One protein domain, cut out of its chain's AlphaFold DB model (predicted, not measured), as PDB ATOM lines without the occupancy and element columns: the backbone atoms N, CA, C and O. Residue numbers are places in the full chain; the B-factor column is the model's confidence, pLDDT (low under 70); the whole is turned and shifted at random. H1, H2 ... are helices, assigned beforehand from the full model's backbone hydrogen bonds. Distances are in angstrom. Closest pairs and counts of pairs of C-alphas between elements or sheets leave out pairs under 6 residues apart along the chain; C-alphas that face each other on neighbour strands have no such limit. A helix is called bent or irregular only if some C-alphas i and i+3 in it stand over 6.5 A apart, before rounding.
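This is residues 82 to 177 of the 318 residues of an uncharacterized protein of Ureaplasma diversum NCTC 246 (UniProt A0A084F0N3). One long bent helix, H1, runs the length of the model, and the other two helices pack along one side of it: H2 runs back beside the arm H1b as a helical hairpin, and H3 crosses the arm H1a as an X. The loop residues 123 to 128 stick out at one end, and residues 171 to 177, of which 171 to 175 belong to H3, stick out beyond the crossing. The printed part has 96 residues, with three named helices in the order H1, H2, H3, no named strand, and the class all helix. It is only just extended, close to loose, with a radius of gyration of the C-alphas of 19.0 A, and its outline is only just flat, spanning 60 by 33 by 18 A.

H1, residues 82 to 121, was assigned by its hydrogen bonds as one helix but is bent, with C-alphas 101 and 104 7.4 A apart. Its arms, H1a of residues 82 to 101 and H1b of residues 104 to 121, stand at a steep tilt of 36 degrees, only just past shallow. H2, residues 133 to 147, touches H1b, and the two form a helical hairpin, running opposite ways at a shallow tilt of 18 degrees. Their closest C-alphas, of Pro 106 and Gln 146, are 5.7 A apart. H3, residues 150 to 175, touches H1a, opposite ways at a steep tilt of 44 degrees. Their closest C-alphas, of Cys 91 and Phe 162, are 4.9 A apart. H2 and H3 are close but not clearly touching, about perpendicular at 84 degrees, with the closest C-alphas, of Phe 147 and Ile 153, 6.4 A apart. H1b and H3 are also close but not clearly touching, the closest C-alphas being those of Pro 106 and Val 152, 7.6 A apart. H1a and H2 are apart. In H1a, H1b and H2 every O i to N i+4 pair is within hydrogen-bond range; in H3, 21 of 22 are.

H1a begins at C-alpha 82, (127.006, 180.128, 159.436), and is 27.6 A long from first to last C-alpha. H1b measures 25.8 A and ends at C-alpha 121, (155.205, 198.536, 115.435). H2 is 21.1 A long. H3 is 37.2 A long and ends at C-alpha 175, (146.386, 183.144, 160.068).

The two C-alphas farthest apart, those of Trp 82 and Phe 126, are 62.0 A apart. The printed part has no cut. The link from H1 to H2, 11 residues, is long, and the link from H2 to H3, 2 residues, is tight. The mean pLDDT of the printed part is 77.7, and residues 119 to 131 and 172 to 177 are under 70.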
ATOM      1  N   TRP A  82     127.108 180.809 160.726       74.75
ATOM      2  CA  TRP A  82     127.006 180.128 159.436       74.75
ATOM      3  C   TRP A  82     126.672 181.092 158.297       74.75
ATOM      4  O   TRP A  82     127.277 180.997 157.236       74.75
ATOM      5  N   LEU A  83     125.780 182.064 158.515       79.19
ATOM      6  CA  LEU A  83     125.478 183.089 157.509       79.19
ATOM      7  C   LEU A  83     126.704 183.934 157.128       79.19
ATOM      8  O   LEU A  83     126.847 184.287 155.960       79.19
ATOM      9  N   VAL A  84     127.602 184.232 158.075       78.56
ATOM     10  CA  VAL A  84     128.850 184.963 157.784       78.56
ATOM     11  C   VAL A  84     129.787 184.107 156.930       78.56
ATOM     12  O   VAL A  84     130.326 184.596 155.942       78.56
ATOM     13  N   GLU A  85     129.948 182.822 157.257       78.38
ATOM     14  CA  GLU A  85     130.754 181.904 156.436       78.38
ATOM     15  C   GLU A  85     130.155 181.716 155.037       78.38
ATOM     16  O   GLU A  85     130.880 181.805 154.048       78.38
ATOM     17  N   ILE A  86     128.835 181.531 154.936       84.44
ATOM     18  CA  ILE A  86     128.118 181.429 153.657       84.44
ATOM     19  C   ILE A  86     128.301 182.704 152.832       84.44
ATOM     20  O   ILE A  86     128.537 182.608 151.633       84.44
ATOM     21  N   PHE A  87     128.255 183.889 153.448       86.25
ATOM     22  CA  PHE A  87     128.531 185.148 152.755       86.25
ATOM     23  C   PHE A  87     129.933 185.160 152.132       86.25
ATOM     24  O   PHE A  87     130.069 185.492 150.959       86.25
ATOM     25  N   PHE A  88     130.968 184.737 152.866       85.31
ATOM     26  CA  PHE A  88     132.322 184.651 152.308       85.31
ATOM     27  C   PHE A  88     132.428 183.625 151.174       85.31
ATOM     28  O   PHE A  88     133.067 183.910 150.162       85.31
ATOM     29  N   TRP A  89     131.764 182.474 151.291       85.94
ATOM     30  CA  TRP A  89     131.678 181.500 150.199       85.94
ATOM     31  C   TRP A  89     130.958 182.063 148.972       85.94
ATOM     32  O   TRP A  89     131.433 181.878 147.852       85.94
ATOM     33  N   LEU A  90     129.866 182.802 149.168       89.00
ATOM     34  CA  LEU A  90     129.168 183.507 148.095       89.00
ATOM     35  C   LEU A  90     130.056 184.574 147.453       89.00
ATOM     36  O   LEU A  90     130.021 184.711 146.236       89.00
ATOM     37  N   CYS A  91     130.888 185.286 148.219       89.38
ATOM     38  CA  CYS A  91     131.879 186.201 147.651       89.38
ATOM     39  C   CYS A  91     132.916 185.462 146.799       89.38
ATOM     40  O   CYS A  91     133.264 185.956 145.734       89.38
ATOM     41  N   ILE A  92     133.381 184.280 147.214       88.19
ATOM     42  CA  ILE A  92     134.340 183.486 146.429       88.19
ATOM     43  C   ILE A  92     133.696 182.986 145.131       88.19
ATOM     44  O   ILE A  92     134.269 183.141 144.055       88.19
ATOM     45  N   VAL A  93     132.493 182.416 145.205       89.44
ATOM     46  CA  VAL A  93     131.766 181.941 144.015       89.44
ATOM     47  C   VAL A  93     131.408 183.113 143.099       89.44
ATOM     48  O   VAL A  93     131.618 183.042 141.889       89.44
ATOM     49  N   GLY A  94     130.932 184.217 143.678       87.69
ATOM     50  CA  GLY A  94     130.632 185.460 142.977       87.69
ATOM     51  C   GLY A  94     131.861 186.058 142.298       87.69
ATOM     52  O   GLY A  94     131.753 186.525 141.170       87.69
ATOM     53  N   LEU A  95     133.040 185.978 142.924       89.62
ATOM     54  CA  LEU A  95     134.305 186.407 142.325       89.62
ATOM     55  C   LEU A  95     134.575 185.652 141.021       89.62
ATOM     56  O   LEU A  95     134.824 186.280 139.994       89.62
ATOM     57  N   PHE A  96     134.483 184.319 141.044       87.00
ATOM     58  CA  PHE A  96     134.654 183.517 139.832       87.00
ATOM     59  C   PHE A  96     133.595 183.860 138.783       87.00
ATOM     60  O   PHE A  96     133.944 184.088 137.626       87.00
ATOM     61  N   ALA A  97     132.326 183.973 139.180       86.12
ATOM     62  CA  ALA A  97     131.244 184.326 138.267       86.12
ATOM     63  C   ALA A  97     131.473 185.688 137.589       86.12
ATOM     64  O   ALA A  97     131.341 185.783 136.372       86.12
ATOM     65  N   CYS A  98     131.874 186.727 138.328       85.00
ATOM     66  CA  CYS A  98     132.140 188.050 137.757       85.00
ATOM     67  C   CYS A  98     133.368 188.061 136.833       85.00
ATOM     68  O   CYS A  98     133.334 188.705 135.779       85.00
ATOM     69  N   ILE A  99     134.421 187.312 137.181       84.88
ATOM     70  CA  ILE A  99     135.600 187.153 136.322       84.88
ATOM     71  C   ILE A  99     135.197 186.497 134.998       84.88
ATOM     72  O   ILE A  99     135.492 187.054 133.941       84.88
ATOM     73  N   PHE A 100     134.487 185.366 135.039       82.19
ATOM     74  CA  PHE A 100     134.098 184.636 133.830       82.19
ATOM     75  C   PHE A 100     133.037 185.364 132.996       82.19
ATOM     76  O   PHE A 100     133.108 185.331 131.771       82.19
ATOM     77  N   ALA A 101     132.068 186.023 133.635       78.12
ATOM     78  CA  ALA A 101     130.926 186.607 132.937       78.12
ATOM     79  C   ALA A 101     131.198 187.996 132.341       78.12
ATOM     80  O   ALA A 101     130.581 188.336 131.336       78.12
ATOM     81  N   GLY A 102     132.074 188.809 132.945       73.69
ATOM     82  CA  GLY A 102     132.159 190.232 132.582       73.69
ATOM     83  C   GLY A 102     133.561 190.819 132.479       73.69
ATOM     84  O   GLY A 102     133.776 191.705 131.660       73.69
ATOM     85  N   VAL A 103     134.524 190.341 133.272       81.31
ATOM     86  CA  VAL A 103     135.832 191.016 133.389       81.31
ATOM     87  C   VAL A 103     136.924 190.354 132.542       81.31
ATOM     88  O   VAL A 103     137.764 191.050 131.976       81.31
ATOM     89  N   ALA A 104     136.918 189.027 132.388       82.69
ATOM     90  CA  ALA A 104     137.978 188.321 131.663       82.69
ATOM     91  C   ALA A 104     138.017 188.667 130.166       82.69
ATOM     92  O   ALA A 104     139.093 188.882 129.615       82.69
ATOM     93  N   LYS A 105     136.854 188.751 129.508       83.12
ATOM     94  CA  LYS A 105     136.757 189.037 128.070       83.12
ATOM     95  C   LYS A 105     137.374 190.393 127.672       83.12
ATOM     96  O   LYS A 105     138.276 190.368 126.836       83.12
ATOM     97  N   PRO A 106     136.989 191.540 128.271       84.56
ATOM     98  CA  PRO A 106     137.588 192.830 127.916       84.56
ATOM     99  C   PRO A 106     139.091 192.883 128.225       84.56
ATOM    100  O   PRO A 106     139.849 193.451 127.443       84.56
ATOM    101  N   ILE A 107     139.561 192.221 129.294       83.94
ATOM    102  CA  ILE A 107     141.001 192.102 129.589       83.94
ATOM    103  C   ILE A 107     141.730 191.335 128.477       83.94
ATOM    104  O   ILE A 107     142.769 191.790 127.990       83.94
ATOM    105  N   ILE A 108     141.210 190.174 128.069       84.69
ATOM    106  CA  ILE A 108     141.829 189.334 127.034       84.69
ATOM    107  C   ILE A 108     141.848 190.074 125.692       84.69
ATOM    108  O   ILE A 108     142.884 190.108 125.030       84.69
ATOM    109  N   GLU A 109     140.741 190.708 125.307       83.94
ATOM    110  CA  GLU A 109     140.641 191.463 124.054       83.94
ATOM    111  C   GLU A 109     141.572 192.682 124.041       83.94
ATOM    112  O   GLU A 109     142.320 192.859 123.075       83.94
ATOM    113  N   ALA A 110     141.619 193.465 125.126       84.38
ATOM    114  CA  ALA A 110     142.561 194.575 125.274       84.38
ATOM    115  C   ALA A 110     144.018 194.095 125.176       84.38
ATOM    116  O   ALA A 110     144.835 194.722 124.499       84.38
ATOM    117  N   THR A 111     144.335 192.949 125.786       83.62
ATOM    118  CA  THR A 111     145.677 192.354 125.746       83.62
ATOM    119  C   THR A 111     146.047 191.901 124.334       83.62
ATOM    120  O   THR A 111     147.127 192.233 123.850       83.62
ATOM    121  N   ILE A 112     145.153 191.199 123.631       84.25
ATOM    122  CA  ILE A 112     145.384 190.756 122.246       84.25
ATOM    123  C   ILE A 112     145.593 191.962 121.324       84.25
ATOM    124  O   ILE A 112     146.511 191.947 120.503       84.25
ATOM    125  N   LEU A 113     144.768 193.005 121.453       81.06
ATOM    126  CA  LEU A 113     144.884 194.223 120.648       81.06
ATOM    127  C   LEU A 113     146.172 194.989 120.956       81.06
ATOM    128  O   LEU A 113     146.857 195.411 120.028       81.06
ATOM    129  N   THR A 114     146.557 195.080 122.229       82.62
ATOM    130  CA  THR A 114     147.830 195.681 122.651       82.62
ATOM    131  C   THR A 114     149.019 194.913 122.067       82.62
ATOM    132  O   THR A 114     149.914 195.512 121.482       82.62
ATOM    133  N   VAL A 115     149.013 193.576 122.139       81.06
ATOM    134  CA  VAL A 115     150.083 192.736 121.571       81.06
ATOM    135  C   VAL A 115     150.144 192.854 120.048       81.06
ATOM    136  O   VAL A 115     151.239 192.911 119.493       81.06
ATOM    137  N   LYS A 116     148.999 192.917 119.357       78.56
ATOM    138  CA  LYS A 116     148.951 193.158 117.905       78.56
ATOM    139  C   LYS A 116     149.504 194.534 117.541       78.56
ATOM    140  O   LYS A 116     150.275 194.623 116.593       78.56
ATOM    141  N   GLN A 117     149.156 195.566 118.309       76.06
ATOM    142  CA  GLN A 117     149.656 196.924 118.106       76.06
ATOM    143  C   GLN A 117     151.176 196.978 118.286       76.06
ATOM    144  O   GLN A 117     151.877 197.461 117.407       76.06
ATOM    145  N   ILE A 118     151.692 196.388 119.366       74.00
ATOM    146  CA  ILE A 118     153.133 196.308 119.633       74.00
ATOM    147  C   ILE A 118     153.841 195.507 118.527       74.00
ATOM    148  O   ILE A 118     154.816 195.983 117.960       74.00
ATOM    149  N   ARG A 119     153.343 194.323 118.141       69.19
ATOM    150  CA  ARG A 119     153.954 193.522 117.060       69.19
ATOM    151  C   ARG A 119     153.923 194.213 115.696       69.19
ATOM    152  O   ARG A 119     154.850 194.020 114.920       69.19
ATOM    153  N   GLY A 120     152.882 194.993 115.404       64.56
ATOM    154  CA  GLY A 120     152.794 195.796 114.184       64.56
ATOM    155  C   GLY A 120     153.829 196.924 114.141       64.56
ATOM    156  O   GLY A 120     154.348 197.220 113.069       64.56
ATOM    157  N   THR A 121     154.169 197.499 115.297       58.16
ATOM    158  CA  THR A 121     155.205 198.536 115.435       58.16
ATOM    159  C   THR A 121     156.633 197.958 115.435       58.16
ATOM    160  O   THR A 121     157.558 198.624 114.982       58.16
ATOM    161  N   PHE A 122     156.826 196.715 115.897       52.94
ATOM    162  CA  PHE A 122     158.130 196.032 115.998       52.94
ATOM    163  C   PHE A 122     158.384 194.986 114.893       52.94
ATOM    164  O   PHE A 122     159.120 194.023 115.104       52.94
ATOM    165  N   SER A 123     157.792 195.145 113.707       54.00
ATOM    166  CA  SER A 123     157.999 194.231 112.568       54.00
ATOM    167  C   SER A 123     159.446 194.181 112.053       54.00
ATOM    168  O   SER A 123     159.775 193.287 111.276       54.00
ATOM    169  N   ASP A 124     160.310 195.086 112.517       53.00
ATOM    170  CA  ASP A 124     161.727 195.137 112.179       53.00
ATOM    171  C   ASP A 124     162.597 194.722 113.393       53.00
ATOM    172  O   ASP A 124     162.720 195.488 114.358       53.00
ATOM    173  N   PRO A 125     163.202 193.515 113.400       52.50
ATOM    174  CA  PRO A 125     163.888 192.941 114.567       52.50
ATOM    175  C   PRO A 125     165.186 193.664 114.975       52.50
ATOM    176  O   PRO A 125     165.789 193.305 115.984       52.50
ATOM    177  N   PHE A 126     165.604 194.691 114.227       50.75
ATOM    178  CA  PHE A 126     166.800 195.498 114.495       50.75
ATOM    179  C   PHE A 126     166.499 196.920 115.004       50.75
ATOM    180  O   PHE A 126     167.422 197.679 115.301       50.75
ATOM    181  N   SER A 127     165.225 197.296 115.151       54.50
ATOM    182  CA  SER A 127     164.833 198.603 115.687       54.50
ATOM    183  C   SER A 127     164.751 198.565 117.218       54.50
ATOM    184  O   SER A 127     163.733 198.191 117.795       54.50
ATOM    185  N   SER A 128     165.803 199.024 117.901       50.97
ATOM    186  CA  SER A 128     165.824 199.240 119.358       50.97
ATOM    187  C   SER A 128     165.058 200.503 119.791       50.97
ATOM    188  O   SER A 128     165.477 201.205 120.715       50.97
ATOM    189  N   LYS A 129     163.976 200.861 119.094       57.12
ATOM    190  CA  LYS A 129     163.183 202.042 119.444       57.12
ATOM    191  C   LYS A 129     162.240 201.689 120.586       57.12
ATOM    192  O   LYS A 129     161.401 200.801 120.464       57.12
ATOM    193  N   THR A 130     162.377 202.400 121.701       60.75
ATOM    194  CA  THR A 130     161.317 202.495 122.708       60.75
ATOM    195  C   THR A 130     160.006 202.881 122.018       60.75
ATOM    196  O   THR A 130     160.066 203.674 121.072       60.75
ATOM    197  N   PRO A 131     158.846 202.354 122.455       63.41
ATOM    198  CA  PRO A 131     157.565 202.757 121.883       63.41
ATOM    199  C   PRO A 131     157.456 204.284 121.932       63.41
ATOM    200  O   PRO A 131     157.684 204.899 122.975       63.41
ATOM    201  N   ASP A 132     157.189 204.886 120.781       70.50
ATOM    202  CA  ASP A 132     156.953 206.315 120.632       70.50
ATOM    203  C   ASP A 132     155.662 206.731 121.358       70.50
ATOM    204  O   ASP A 132     154.791 205.901 121.637       70.50
ATOM    205  N   ALA A 133     155.544 208.023 121.688       74.38
ATOM    206  CA  ALA A 133     154.397 208.568 122.422       74.38
ATOM    207  C   ALA A 133     153.056 208.211 121.747       74.38
ATOM    208  O   ALA A 133     152.119 207.788 122.418       74.38
ATOM    209  N   ASP A 134     153.020 208.223 120.412       74.62
ATOM    210  CA  ASP A 134     151.854 207.832 119.616       74.62
ATOM    211  C   ASP A 134     151.444 206.362 119.811       74.62
ATOM    212  O   ASP A 134     150.256 206.030 119.762       74.62
ATOM    213  N   THR A 135     152.399 205.449 120.024       72.50
ATOM    214  CA  THR A 135     152.096 204.041 120.319       72.50
ATOM    215  C   THR A 135     151.541 203.889 121.733       72.50
ATOM    216  O   THR A 135     150.610 203.107 121.936       72.50
ATOM    217  N   LEU A 136     152.049 204.656 122.701       76.00
ATOM    218  CA  LEU A 136     151.529 204.658 124.070       76.00
ATOM    219  C   LEU A 136     150.100 205.220 124.139       76.00
ATOM    220  O   LEU A 136     149.250 204.602 124.781       76.00
ATOM    221  N   ASP A 137     149.798 206.293 123.408       81.44
ATOM    222  CA  ASP A 137     148.447 206.873 123.335       81.44
ATOM    223  C   ASP A 137     147.448 205.932 122.636       81.44
ATOM    224  O   ASP A 137     146.287 205.792 123.044       81.44
ATOM    225  N   LYS A 138     147.902 205.191 121.618       78.88
ATOM    226  CA  LYS A 138     147.099 204.139 120.973       78.88
ATOM    227  C   LYS A 138     146.825 202.966 121.912       78.88
ATOM    228  O   LYS A 138     145.710 202.457 121.937       78.88
ATOM    229  N   ILE A 139     147.800 202.550 122.718       80.62
ATOM    230  CA  ILE A 139     147.579 201.519 123.740       80.62
ATOM    231  C   ILE A 139     146.596 202.038 124.798       80.62
ATOM    232  O   ILE A 139     145.614 201.359 125.094       80.62
ATOM    233  N   ALA A 140     146.793 203.252 125.313       83.44
ATOM    234  CA  ALA A 140     145.904 203.853 126.303       83.44
ATOM    235  C   ALA A 140     144.454 203.945 125.800       83.44
ATOM    236  O   ALA A 140     143.532 203.564 126.519       83.44
ATOM    237  N   SER A 141     144.243 204.349 124.543       84.56
ATOM    238  CA  SER A 141     142.907 204.419 123.938       84.56
ATOM    239  C   SER A 141     142.265 203.046 123.694       84.56
ATOM    240  O   SER A 141     141.048 202.918 123.841       84.56
ATOM    241  N   ILE A 142     143.046 201.993 123.403       85.75
ATOM    242  CA  ILE A 142     142.546 200.605 123.345       85.75
ATOM    243  C   ILE A 142     141.992 200.187 124.709       85.75
ATOM    244  O   ILE A 142     140.868 199.692 124.785       85.75
ATOM    245  N   TRP A 143     142.747 200.409 125.787       84.62
ATOM    246  CA  TRP A 143     142.289 200.084 127.139       84.62
ATOM    247  C   TRP A 143     141.102 200.955 127.550       84.62
ATOM    248  O   TRP A 143     140.104 200.438 128.038       84.62
ATOM    249  N   GLN A 144     141.139 202.256 127.270       86.06
ATOM    250  CA  GLN A 144     140.027 203.149 127.577       86.06
ATOM    251  C   GLN A 144     138.734 202.690 126.897       86.06
ATOM    252  O   GLN A 144     137.704 202.625 127.554       86.06
ATOM    253  N   LYS A 145     138.790 202.291 125.623       84.62
ATOM    254  CA  LYS A 145     137.623 201.813 124.874       84.62
ATOM    255  C   LYS A 145     137.052 200.498 125.414       84.62
ATOM    256  O   LYS A 145     135.846 200.299 125.367       84.62
ATOM    257  N   GLN A 146     137.902 199.601 125.914       83.50
ATOM    258  CA  GLN A 146     137.462 198.307 126.457       83.50
ATOM    259  C   GLN A 146     136.889 198.414 127.879       83.50
ATOM    260  O   GLN A 146     136.149 197.534 128.309       83.50
ATOM    261  N   PHE A 147     137.212 199.489 128.606       83.44
ATOM    262  CA  PHE A 147     136.799 199.701 129.998       83.44
ATOM    263  C   PHE A 147     135.904 200.933 130.206       83.44
ATOM    264  O   PHE A 147     135.543 201.222 131.343       83.44
ATOM    265  N   SER A 148     135.525 201.655 129.147       80.81
ATOM    266  CA  SER A 148     134.642 202.827 129.235       80.81
ATOM    267  C   SER A 148     133.167 202.472 129.399       80.81
ATOM    268  O   SER A 148     132.389 203.303 129.861       80.81
ATOM    269  N   ASP A 149     132.773 201.255 129.021       82.00
ATOM    270  CA  ASP A 149     131.376 200.844 129.079       82.00
ATOM    271  C   ASP A 149     130.950 200.509 130.511       82.00
ATOM    272  O   ASP A 149     131.573 199.710 131.217       82.00
ATOM    273  N   SER A 150     129.807 201.059 130.924       79.31
ATOM    274  CA  SER A 150     129.199 200.797 132.236       79.31
ATOM    275  C   SER A 150     128.955 199.304 132.497       79.31
ATOM    276  O   SER A 150     128.980 198.864 133.647       79.31
ATOM    277  N   SER A 151     128.759 198.516 131.433       79.62
ATOM    278  CA  SER A 151     128.604 197.056 131.472       79.62
ATOM    279  C   SER A 151     129.884 196.309 131.866       79.62
ATOM    280  O   SER A 151     129.786 195.169 132.307       79.62
ATOM    281  N   VAL A 152     131.059 196.940 131.760       81.25
ATOM    282  CA  VAL A 152     132.362 196.397 132.184       81.25
ATOM    283  C   VAL A 152     132.771 196.970 133.541       81.25
ATOM    284  O   VAL A 152     133.232 196.234 134.416       81.25
ATOM    285  N   ILE A 153     132.531 198.267 133.760       82.56
ATOM    286  CA  ILE A 153     132.885 198.965 135.007       82.56
ATOM    287  C   ILE A 153     132.128 198.384 136.209       82.56
ATOM    288  O   ILE A 153     132.730 198.131 137.253       82.56
ATOM    289  N   ALA A 154     130.819 198.140 136.086       83.50
ATOM    290  CA  ALA A 154     130.030 197.628 137.207       83.50
ATOM    291  C   ALA A 154     130.482 196.220 137.659       83.50
ATOM    292  O   ALA A 154     130.757 196.048 138.853       83.50
ATOM    293  N   PRO A 155     130.665 195.227 136.761       84.50
ATOM    294  CA  PRO A 155     131.276 193.949 137.123       84.50
ATOM    295  C   PRO A 155     132.692 194.082 137.677       84.50
ATOM    296  O   PRO A 155     133.035 193.337 138.591       84.50
ATOM    297  N   LEU A 156     133.506 195.021 137.185       85.12
ATOM    298  CA  LEU A 156     134.855 195.265 137.708       85.12
ATOM    299  C   LEU A 156     134.811 195.704 139.180       85.12
ATOM    300  O   LEU A 156     135.484 195.106 140.020       85.12
ATOM    301  N   CYS A 157     133.966 196.680 139.519       86.31
ATOM    302  CA  CYS A 157     133.773 197.141 140.896       86.31
ATOM    303  C   CYS A 157     133.272 196.015 141.814       86.31
ATOM    304  O   CYS A 157     133.782 195.838 142.924       86.31
ATOM    305  N   ILE A 158     132.311 195.213 141.345       87.00
ATOM    306  CA  ILE A 158     131.790 194.057 142.092       87.00
ATOM    307  C   ILE A 158     132.874 192.979 142.258       87.00
ATOM    308  O   ILE A 158     133.016 192.403 143.336       87.00
ATOM    309  N   THR A 159     133.695 192.750 141.233       88.50
ATOM    310  CA  THR A 159     134.838 191.824 141.283       88.50
ATOM    311  C   THR A 159     135.851 192.283 142.324       88.50
ATOM    312  O   THR A 159     136.285 191.475 143.139       88.50
ATOM    313  N   MET A 160     136.190 193.577 142.363       88.38
ATOM    314  CA  MET A 160     137.079 194.138 143.386       88.38
ATOM    315  C   MET A 160     136.501 193.985 144.796       88.38
ATOM    316  O   MET A 160     137.227 193.612 145.720       88.38
ATOM    317  N   PHE A 161     135.194 194.206 144.962       89.88
ATOM    318  CA  PHE A 161     134.497 193.967 146.224       89.88
ATOM    319  C   PHE A 161     134.616 192.496 146.654       89.88
ATOM    320  O   PHE A 161     135.106 192.208 147.747       89.88
ATOM    321  N   PHE A 162     134.254 191.543 145.793       91.44
ATOM    322  CA  PHE A 162     134.360 190.117 146.112       91.44
ATOM    323  C   PHE A 162     135.798 189.659 146.339       91.44
ATOM    324  O   PHE A 162     136.046 188.834 147.222       91.44
ATOM    325  N   MET A 163     136.750 190.222 145.601       89.31
ATOM    326  CA  MET A 163     138.175 189.959 145.758       89.31
ATOM    327  C   MET A 163     138.660 190.406 147.141       89.31
ATOM    328  O   MET A 163     139.317 189.628 147.832       89.31
ATOM    329  N   PHE A 164     138.270 191.602 147.591       87.88
ATOM    330  CA  PHE A 164     138.591 192.107 148.927       87.88
ATOM    331  C   PHE A 164     138.095 191.164 150.033       87.88
ATOM    332  O   PHE A 164     138.876 190.766 150.901       87.88
ATOM    333  N   PHE A 165     136.825 190.746 149.986       86.06
ATOM    334  CA  PHE A 165     136.264 189.848 151.003       86.06
ATOM    335  C   PHE A 165     136.832 188.426 150.921       86.06
ATOM    336  O   PHE A 165     137.061 187.802 151.958       86.06
ATOM    337  N   SER A 166     137.135 187.934 149.719       87.12
ATOM    338  CA  SER A 166     137.758 186.619 149.523       87.12
ATOM    339  C   SER A 166     139.187 186.585 150.065       87.12
ATOM    340  O   SER A 166     139.548 185.664 150.800       87.12
ATOM    341  N   PHE A 167     139.999 187.610 149.784       84.31
ATOM    342  CA  PHE A 167     141.339 187.719 150.364       84.31
ATOM    343  C   PHE A 167     141.294 187.888 151.877       84.31
ATOM    344  O   PHE A 167     142.090 187.253 152.571       84.31
ATOM    345  N   LEU A 168     140.350 188.676 152.400       80.81
ATOM    346  CA  LEU A 168     140.142 188.804 153.839       80.81
ATOM    347  C   LEU A 168     139.842 187.441 154.479       80.81
ATOM    348  O   LEU A 168     140.448 187.112 155.499       80.81
ATOM    349  N   TYR A 169     138.970 186.635 153.863       82.06
ATOM    350  CA  TYR A 169     138.632 185.283 154.317       82.06
ATOM    351  C   TYR A 169     139.832 184.328 154.270       82.06
ATOM    352  O   TYR A 169     140.124 183.657 155.258       82.06
ATOM    353  N   ILE A 170     140.585 184.297 153.165       79.06
ATOM    354  CA  ILE A 170     141.765 183.427 153.023       79.06
ATOM    355  C   ILE A 170     142.869 183.830 154.007       79.06
ATOM    356  O   ILE A 170     143.450 182.963 154.666       79.06
ATOM    357  N   TYR A 171     143.156 185.131 154.125       73.69
ATOM    358  CA  TYR A 171     144.102 185.667 155.110       73.69
ATOM    359  C   TYR A 171     143.710 185.226 156.517       73.69
ATOM    360  O   TYR A 171     144.557 184.786 157.297       73.69
ATOM    361  N   MET A 172     142.413 185.289 156.808       66.56
ATOM    362  CA  MET A 172     141.852 184.831 158.059       66.56
ATOM    363  C   MET A 172     142.105 183.356 158.309       66.56
ATOM    364  O   MET A 172     142.799 183.014 159.264       66.56
ATOM    365  N   VAL A 173     141.614 182.482 157.434       67.19
ATOM    366  CA  VAL A 173     141.740 181.027 157.584       67.19
ATOM    367  C   VAL A 173     143.207 180.593 157.696       67.19
ATOM    368  O   VAL A 173     143.531 179.735 158.516       67.19
ATOM    369  N   LYS A 174     144.121 181.211 156.930       59.78
ATOM    370  CA  LYS A 174     145.565 180.922 157.013       59.78
ATOM    371  C   LYS A 174     146.189 181.393 158.328       59.78
ATOM    372  O   LYS A 174     146.961 180.644 158.924       59.78
ATOM    373  N   LYS A 175     145.858 182.599 158.804       49.81
ATOM    374  CA  LYS A 175     146.386 183.144 160.068       49.81
ATOM    375  C   LYS A 175     145.784 182.466 161.303       49.81
ATOM    376  O   LYS A 175     146.423 182.478 162.345       49.81
ATOM    377  N   ILE A 176     144.602 181.859 161.168       50.25
ATOM    378  CA  ILE A 176     143.865 181.093 162.189       50.25
ATOM    379  C   ILE A 176     144.499 179.725 162.518       50.25
ATOM    380  O   ILE A 176     144.144 179.111 163.523       50.25
ATOM    381  N   ARG A 177     145.531 179.279 161.790       42.22
ATOM    382  CA  ARG A 177     146.380 178.164 162.249       42.22
ATOM    383  C   ARG A 177     147.637 178.604 163.035       42.22
ATOM    384  O   ARG A 177     148.728 178.183 162.647       42.22
TER     385      ARG A 177